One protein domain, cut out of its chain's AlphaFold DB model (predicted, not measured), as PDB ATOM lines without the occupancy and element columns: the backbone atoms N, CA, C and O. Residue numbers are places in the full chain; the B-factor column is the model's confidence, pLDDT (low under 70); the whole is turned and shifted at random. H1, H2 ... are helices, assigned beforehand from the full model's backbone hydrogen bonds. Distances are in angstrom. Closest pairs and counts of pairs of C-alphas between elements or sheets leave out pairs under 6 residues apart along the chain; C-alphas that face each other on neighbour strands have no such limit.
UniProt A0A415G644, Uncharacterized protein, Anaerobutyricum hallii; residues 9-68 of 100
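What this domain is: This is residues 9 to 68 of the 100 residues of an uncharacterized protein of Anaerobutyricum hallii (UniProt A0A415G644). The long helix H2 forms the middle of an open, all-helix arrangement: H1 folds back from its first end with a gap between them, and H4 crosses its last part nearly at right angles. Short H3 sits at the corner between H2 and H4; residues 9 to 18 and 63 to 68 stick out. The printed part has 60 residues, with four named helices in the order H1, H2, H3, H4 and no named strand. It is loose, with a radius of gyration of the C-alphas of 13.1 A and spans of 34 by 26 by 24 A.

Where its parts are: H1, residues 9 to 21, begins at C-alpha (-43.906, 35.954, 30.529) and is 18.9 A long. H2, residues 25 to 41, measures 24.5 A. H3 is residues 46 to 49, 5.1 A. H4, residues 52 to 66, measures 21.4 A and ends at C-alpha (-44.849, 29.048, 51.734).

How they stand to each other: H1 and H2 are close but not clearly touching, closest at the C-alphas of Val 19 and Leu 28, 7.3 A, with a shallow tilt of 25 degrees, opposite ways. H2 and H3 only just touch, only at the corner, with 3 pairs of C-alphas within 8 A, closest Met 41 and Tyr 47, 4.9 A. Residues 34 to 41 of H2 touch residues 54 to 58 of H4, about perpendicular at 77 degrees; the closest C-alphas, of Leu 38 and Ala 58, are 6.1 A apart. H1 is apart from H3 and H4. In H1, H2 and H4 every O i to N i+4 pair is within hydrogen-bond range; H3 is too short for one.

The domain as a whole: The C-alphas of Lys 23 and Lys 48 are farthest apart, 34.5 A. The printed part has no cut, its three links between helices are tight, and no printed residue is under 70 in pLDDT.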
ATOM      1  N   ARG A   9     -44.220  34.657  31.172       73.19
ATOM      2  CA  ARG A   9     -43.906  35.954  30.529       73.19
ATOM      3  C   ARG A   9     -44.340  37.165  31.381       73.19
ATOM      4  O   ARG A   9     -43.473  37.987  31.670       73.19
ATOM      5  N   PRO A  10     -45.603  37.269  31.834       79.12
ATOM      6  CA  PRO A  10     -46.035  38.305  32.773       79.12
ATOM      7  C   PRO A  10     -45.224  38.347  34.076       79.12
ATOM      8  O   PRO A  10     -44.873  39.433  34.527       79.12
ATOM      9  N   CYS A  11     -44.829  37.191  34.629       82.44
ATOM     10  CA  CYS A  11     -43.940  37.144  35.798       82.44
ATOM     11  C   CYS A  11     -42.613  37.868  35.551       82.44
ATOM     12  O   CYS A  11     -42.180  38.668  36.374       82.44
ATOM     13  N   ARG A  12     -41.963  37.620  34.405       82.12
ATOM     14  CA  ARG A  12     -40.684  38.268  34.067       82.12
ATOM     15  C   ARG A  12     -40.823  39.785  33.951       82.12
ATOM     16  O   ARG A  12     -39.931  40.501  34.396       82.12
ATOM     17  N   ALA A  13     -41.927  40.265  33.377       86.06
ATOM     18  CA  ALA A  13     -42.198  41.696  33.258       86.06
ATOM     19  C   ALA A  13     -42.401  42.352  34.634       86.06
ATOM     20  O   ALA A  13     -41.743  43.345  34.929       86.06
ATOM     21  N   ALA A  14     -43.228  41.749  35.495       86.56
ATOM     22  CA  ALA A  14     -43.473  42.247  36.849       86.56
ATOM     23  C   ALA A  14     -42.192  42.264  37.702       86.56
ATOM     24  O   ALA A  14     -41.904  43.254  38.372       86.56
ATOM     25  N   ILE A  15     -41.374  41.207  37.623       86.38
ATOM     26  CA  ILE A  15     -40.078  41.147  38.314       86.38
ATOM     27  C   ILE A  15     -39.165  42.279  37.838       86.38
ATOM     28  O   ILE A  15     -38.577  42.969  38.669       86.38
ATOM     29  N   LYS A  16     -39.056  42.489  36.518       87.81
ATOM     30  CA  LYS A  16     -38.223  43.560  35.957       87.81
ATOM     31  C   LYS A  16     -38.658  44.927  36.482       87.81
ATOM     32  O   LYS A  16     -37.825  45.680  36.969       87.81
ATOM     33  N   GLU A  17     -39.958  45.207  36.463       90.31
ATOM     34  CA  GLU A  17     -40.503  46.463  36.976       90.31
ATOM     35  C   GLU A  17     -40.198  46.670  38.470       90.31
ATOM     36  O   GLU A  17     -39.791  47.759  38.881       90.31
ATOM     37  N   SER A  18     -40.359  45.634  39.301       87.12
ATOM     38  CA  SER A  18     -40.024  45.707  40.730       87.12
ATOM     39  C   SER A  18     -38.532  45.946  40.974       87.12
ATOM     40  O   SER A  18     -38.173  46.712  41.871       87.12
ATOM     41  N   VAL A  19     -37.666  45.310  40.182       86.69
ATOM     42  CA  VAL A  19     -36.208  45.472  40.264       86.69
ATOM     43  C   VAL A  19     -35.796  46.883  39.851       86.69
ATOM     44  O   VAL A  19     -35.064  47.527  40.600       86.69
ATOM     45  N   ASP A  20     -36.321  47.401  38.738       88.50
ATOM     46  CA  ASP A  20     -36.020  48.751  38.239       88.50
ATOM     47  C   ASP A  20     -36.435  49.842  39.249       88.50
ATOM     48  O   ASP A  20     -35.788  50.885  39.368       88.50
ATOM     49  N   LYS A  21     -37.487  49.593  40.039       91.06
ATOM     50  CA  LYS A  21     -37.939  50.488  41.119       91.06
ATOM     51  C   LYS A  21     -37.098  50.387  42.401       91.06
ATOM     52  O   LYS A  21     -37.166  51.285  43.247       91.06
ATOM     53  N   CYS A  22     -36.314  49.325  42.589       88.19
ATOM     54  CA  CYS A  22     -35.529  49.120  43.804       88.19
ATOM     55  C   CYS A  22     -34.238  49.953  43.777       88.19
ATOM     56  O   CYS A  22     -33.266  49.615  43.115       88.19
ATOM     57  N   LYS A  23     -34.187  51.034  44.563       91.00
ATOM     58  CA  LYS A  23     -33.011  51.928  44.621       91.00
ATOM     59  C   LYS A  23     -31.901  51.462  45.570       91.00
ATOM     60  O   LYS A  23     -30.872  52.122  45.671       91.00
ATOM     61  N   ASN A  24     -32.103  50.370  46.313       93.25
ATOM     62  CA  ASN A  24     -31.145  49.917  47.320       93.25
ATOM     63  C   ASN A  24     -30.207  48.838  46.742       93.25
ATOM     64  O   ASN A  24     -30.632  47.689  46.581       93.25
ATOM     65  N   PRO A  25     -28.919  49.150  46.497       89.19
ATOM     66  CA  PRO A  25     -27.994  48.221  45.848       89.19
ATOM     67  C   PRO A  25     -27.686  46.977  46.696       89.19
ATOM     68  O   PRO A  25     -27.421  45.904  46.157       89.19
ATOM     69  N   ILE A  26     -27.747  47.087  48.029       92.12
ATOM     70  CA  ILE A  26     -27.522  45.949  48.931       92.12
ATOM     71  C   ILE A  26     -28.670  44.948  48.795       92.12
ATOM     72  O   ILE A  26     -28.431  43.743  48.695       92.12
ATOM     73  N   ILE A  27     -29.907  45.450  48.768       89.00
ATOM     74  CA  ILE A  27     -31.103  44.619  48.599       89.00
ATOM     75  C   ILE A  27     -31.091  43.968  47.216       89.00
ATOM     76  O   ILE A  27     -31.265  42.755  47.133       89.00
ATOM     77  N   LEU A  28     -30.783  44.723  46.158       89.50
ATOM     78  CA  LEU A  28     -30.664  44.191  44.797       89.50
ATOM     79  C   LEU A  28     -29.659  43.039  44.705       89.50
ATOM     80  O   LEU A  28     -29.970  41.981  44.162       89.50
ATOM     81  N   ARG A  29     -28.470  43.200  45.298       91.94
ATOM     82  CA  ARG A  29     -27.460  42.135  45.321       91.94
ATOM     83  C   ARG A  29     -27.967  40.888  46.044       91.94
ATOM     84  O   ARG A  29     -27.693  39.776  45.604       91.94
ATOM     85  N   LYS A  30     -28.695  41.055  47.150       90.88
ATOM     86  CA  LYS A  30     -29.281  39.932  47.895       90.88
ATOM     87  C   LYS A  30     -30.385  39.236  47.108       90.88
ATOM     88  O   LYS A  30     -30.399  38.011  47.074       90.88
ATOM     89  N   MET A  31     -31.250  39.996  46.442       89.50
ATOM     90  CA  MET A  31     -32.269  39.454  45.546       89.50
ATOM     91  C   MET A  31     -31.630  38.637  44.422       89.50
ATOM     92  O   MET A  31     -32.033  37.501  44.206       89.50
ATOM     93  N   TYR A  32     -30.586  39.166  43.776       90.62
ATOM     94  CA  TYR A  32     -29.854  38.441  42.737       90.62
ATOM     95  C   TYR A  32     -29.277  37.116  43.257       90.62
ATOM     96  O   TYR A  32     -29.499  36.078  42.644       90.62
ATOM     97  N   GLN A  33     -28.619  37.129  44.424       91.44
ATOM     98  CA  GLN A  33     -28.080  35.912  45.048       91.44
ATOM     99  C   GLN A  33     -29.162  34.854  45.306       91.44
ATOM    100  O   GLN A  33     -28.938  33.675  45.054       91.44
ATOM    101  N   ILE A  34     -30.331  35.272  45.801       91.38
ATOM    102  CA  ILE A  34     -31.459  34.367  46.059       91.38
ATOM    103  C   ILE A  34     -31.993  33.794  44.743       91.38
ATOM    104  O   ILE A  34     -32.174  32.586  44.635       91.38
ATOM    105  N   VAL A  35     -32.218  34.639  43.735       90.31
ATOM    106  CA  VAL A  35     -32.744  34.206  42.433       90.31
ATOM    107  C   VAL A  35     -31.780  33.251  41.734       90.31
ATOM    108  O   VAL A  35     -32.217  32.235  41.201       90.31
ATOM    109  N   GLU A  36     -30.479  33.538  41.754       92.81
ATOM    110  CA  GLU A  36     -29.467  32.662  41.161       92.81
ATOM    111  C   GLU A  36     -29.446  31.293  41.849       92.81
ATOM    112  O   GLU A  36     -29.401  30.264  41.176       92.81
ATOM    113  N   LEU A  37     -29.541  31.279  43.179       93.62
ATOM    114  CA  LEU A  37     -29.578  30.054  43.964       93.62
ATOM    115  C   LEU A  37     -30.826  29.209  43.656       93.62
ATOM    116  O   LEU A  37     -30.718  28.008  43.420       93.62
ATOM    117  N   LEU A  38     -32.005  29.837  43.601       90.88
ATOM    118  CA  LEU A  38     -33.253  29.151  43.253       90.88
ATOM    119  C   LEU A  38     -33.258  28.654  41.801       90.88
ATOM    120  O   LEU A  38     -33.797  27.586  41.531       90.88
ATOM    121  N   ARG A  39     -32.633  29.390  40.870       92.38
ATOM    122  CA  ARG A  39     -32.460  28.957  39.474       92.38
ATOM    123  C   ARG A  39     -31.614  27.687  39.392       92.38
ATOM    124  O   ARG A  39     -32.011  26.762  38.697       92.38
ATOM    125  N   LYS A  40     -30.489  27.634  40.114       92.25
ATOM    126  CA  LYS A  40     -29.620  26.446  40.161       92.25
ATOM    127  C   LYS A  40     -30.338  25.229  40.741       92.25
ATOM    128  O   LYS A  40     -30.078  24.120  40.304       92.25
ATOM    129  N   MET A  41     -31.272  25.422  41.678       87.44
ATOM    130  CA  MET A  41     -32.052  24.307  42.228       87.44
ATOM    131  C   MET A  41     -32.996  23.631  41.230       87.44
ATOM    132  O   MET A  41     -33.379  22.487  41.449       87.44
ATOM    133  N   VAL A  42     -33.417  24.339  40.182       86.19
ATOM    134  CA  VAL A  42     -34.348  23.815  39.168       86.19
ATOM    135  C   VAL A  42     -33.644  23.446  37.862       86.19
ATOM    136  O   VAL A  42     -34.313  23.154  36.873       86.19
ATOM    137  N   ASP A  43     -32.312  23.497  37.849       92.00
ATOM    138  CA  ASP A  43     -31.467  23.063  36.744       92.00
ATOM    139  C   ASP A  43     -30.832  21.713  37.100       92.00
ATOM    140  O   ASP A  43     -30.118  21.599  38.093       92.00
ATOM    141  N   ASP A  44     -31.092  20.677  36.302       86.81
ATOM    142  CA  ASP A  44     -30.701  19.294  36.619       86.81
ATOM    143  C   ASP A  44     -29.179  19.073  36.699       86.81
ATOM    144  O   ASP A  44     -28.721  18.087  37.293       86.81
ATOM    145  N   VAL A  45     -28.392  19.954  36.075       90.75
ATOM    146  CA  VAL A  45     -26.929  19.884  36.064       90.75
ATOM    147  C   VAL A  45     -26.381  20.666  37.247       90.75
ATOM    148  O   VAL A  45     -25.695  20.094  38.094       90.75
ATOM    149  N   GLU A  46     -26.740  21.944  37.361       89.38
ATOM    150  CA  GLU A  46     -26.222  22.808  38.424       89.38
ATOM    151  C   GLU A  46     -26.723  22.401  39.813       89.38
ATOM    152  O   GLU A  46     -26.033  22.638  40.806       89.38
ATOM    153  N   TYR A  47     -27.884  21.744  39.902       86.94
ATOM    154  CA  TYR A  47     -28.393  21.208  41.159       86.94
ATOM    155  C   TYR A  47     -27.422  20.208  41.793       86.94
ATOM    156  O   TYR A  47     -27.204  20.237  43.002       86.94
ATOM    157  N   LYS A  48     -26.791  19.349  40.980       87.44
ATOM    158  CA  LYS A  48     -25.835  18.336  41.460       87.44
ATOM    159  C   LYS A  48     -24.516  18.944  41.932       87.44
ATOM    160  O   LYS A  48     -23.776  18.296  42.665       87.44
ATOM    161  N   GLU A  49     -24.227  20.170  41.508       91.88
ATOM    162  CA  GLU A  49     -23.016  20.915  41.852       91.88
ATOM    163  C   GLU A  49     -23.221  21.864  43.045       91.88
ATOM    164  O   GLU A  49     -22.272  22.508  43.501       91.88
ATOM    165  N   LEU A  50     -24.447  21.969  43.576       89.56
ATOM    166  CA  LEU A  50     -24.726  22.794  44.746       89.56
ATOM    167  C   LEU A  50     -24.006  22.255  45.979       89.56
ATOM    168  O   LEU A  50     -24.064  21.073  46.314       89.56
ATOM    169  N   SER A  51     -23.377  23.167  46.719       92.31
ATOM    170  CA  SER A  51     -22.892  22.843  48.055       92.31
ATOM    171  C   SER A  51     -24.072  22.540  48.983       92.31
ATOM    172  O   SER A  51     -25.125  23.171  48.877       92.31
ATOM    173  N   GLU A  52     -23.874  21.652  49.957       92.00
ATOM    174  CA  GLU A  52     -24.881  21.347  50.988       92.00
ATOM    175  C   GLU A  52     -25.396  22.620  51.685       92.00
ATOM    176  O   GLU A  52     -26.586  22.797  51.934       92.00
ATOM    177  N   ALA A  53     -24.493  23.569  51.953       92.06
ATOM    178  CA  ALA A  53     -24.848  24.837  52.578       92.06
ATOM    179  C   ALA A  53     -25.770  25.692  51.696       92.06
ATOM    180  O   ALA A  53     -26.652  26.381  52.212       92.06
ATOM    181  N   ASP A  54     -25.556  25.681  50.383       91.88
ATOM    182  CA  ASP A  54     -26.373  26.430  49.435       91.88
ATOM    183  C   ASP A  54     -27.705  25.731  49.168       91.88
ATOM    184  O   ASP A  54     -28.735  26.405  49.165       91.88
ATOM    185  N   TYR A  55     -27.716  24.399  49.077       90.75
ATOM    186  CA  TYR A  55     -28.942  23.604  49.056       90.75
ATOM    187  C   TYR A  55     -29.825  23.917  50.271       90.75
ATOM    188  O   TYR A  55     -30.984  24.309  50.122       90.75
ATOM    189  N   GLN A  56     -29.259  23.870  51.479       91.50
ATOM    190  CA  GLN A  56     -30.018  24.131  52.699       91.50
ATOM    191  C   GLN A  56     -30.552  25.566  52.763       91.50
ATOM    192  O   GLN A  56     -31.679  25.796  53.212       91.50
ATOM    193  N   ARG A  57     -29.773  26.550  52.295       91.69
ATOM    194  CA  ARG A  57     -30.240  27.941  52.176       91.69
ATOM    195  C   ARG A  57     -31.417  28.047  51.217       91.69
ATOM    196  O   ARG A  57     -32.397  28.705  51.551       91.69
ATOM    197  N   ALA A  58     -31.315  27.423  50.051       90.12
ATOM    198  CA  ALA A  58     -32.340  27.464  49.021       90.12
ATOM    199  C   ALA A  58     -33.639  26.801  49.495       90.12
ATOM    200  O   ALA A  58     -34.707  27.403  49.389       90.12
ATOM    201  N   SER A  59     -33.522  25.619  50.105       89.69
ATOM    202  CA  SER A  59     -34.628  24.887  50.722       89.69
ATOM    203  C   SER A  59     -35.329  25.731  51.793       89.69
ATOM    204  O   SER A  59     -36.527  25.991  51.702       89.69
ATOM    205  N   THR A  60     -34.558  26.318  52.717       90.75
ATOM    206  CA  THR A  60     -35.097  27.199  53.770       90.75
ATOM    207  C   THR A  60     -35.838  28.411  53.191       90.75
ATOM    208  O   THR A  60     -36.865  28.824  53.724       90.75
ATOM    209  N   ILE A  61     -35.334  29.011  52.105       90.69
ATOM    210  CA  ILE A  61     -36.007  30.133  51.433       90.69
ATOM    211  C   ILE A  61     -37.356  29.682  50.864       90.69
ATOM    212  O   ILE A  61     -38.351  30.376  51.066       90.69
ATOM    213  N   CYS A  62     -37.403  28.535  50.182       88.56
ATOM    214  CA  CYS A  62     -38.644  27.976  49.644       88.56
ATOM    215  C   CYS A  62     -39.679  27.708  50.739       88.56
ATOM    216  O   CYS A  62     -40.845  28.053  50.558       88.56
ATOM    217  N   ASP A  63     -39.253  27.148  51.872       89.69
ATOM    218  CA  ASP A  63     -40.136  26.884  53.007       89.69
ATOM    219  C   ASP A  63     -40.703  28.184  53.582       89.69
ATOM    220  O   ASP A  63     -41.914  28.309  53.741       89.69
ATOM    221  N   ILE A  64     -39.856  29.197  53.803       88.75
ATOM    222  CA  ILE A  64     -40.290  30.509  54.310       88.75
ATOM    223  C   ILE A  64     -41.307  31.169  53.372       88.75
ATOM    224  O   ILE A  64     -42.256  31.789  53.843       88.75
ATOM    225  N   LEU A  65     -41.127  31.048  52.053       86.56
ATOM    226  CA  LEU A  65     -42.043  31.634  51.068       86.56
ATOM    227  C   LEU A  65     -43.428  30.968  51.046       86.56
ATOM    228  O   LEU A  65     -44.357  31.545  50.485       86.56
ATOM    229  N   ARG A  66     -43.574  29.776  51.634       86.38
ATOM    230  CA  ARG A  66     -44.849  29.048  51.734       86.38
ATOM    231  C   ARG A  66     -45.601  29.315  53.035       86.38
ATOM    232  O   ARG A  66     -46.755  28.915  53.137       86.38
ATOM    233  N   LEU A  67     -44.962  29.974  53.997       89.62
ATOM    234  CA  LEU A  67     -45.555  30.255  55.297       89.62
ATOM    235  C   LEU A  67     -46.685  31.286  55.203       89.62
ATOM    236  O   LEU A  67     -46.631  32.250  54.433       89.62
ATOM    237  N   GLU A  68     -47.681  31.109  56.061       89.62
ATOM    238  CA  GLU A  68     -48.715  32.097  56.340       89.62
ATOM    239  C   GLU A  68     -48.183  33.248  57.216       89.62
ATOM    240  O   GLU A  68     -47.165  33.146  57.903       89.62
TER     241      GLU A  68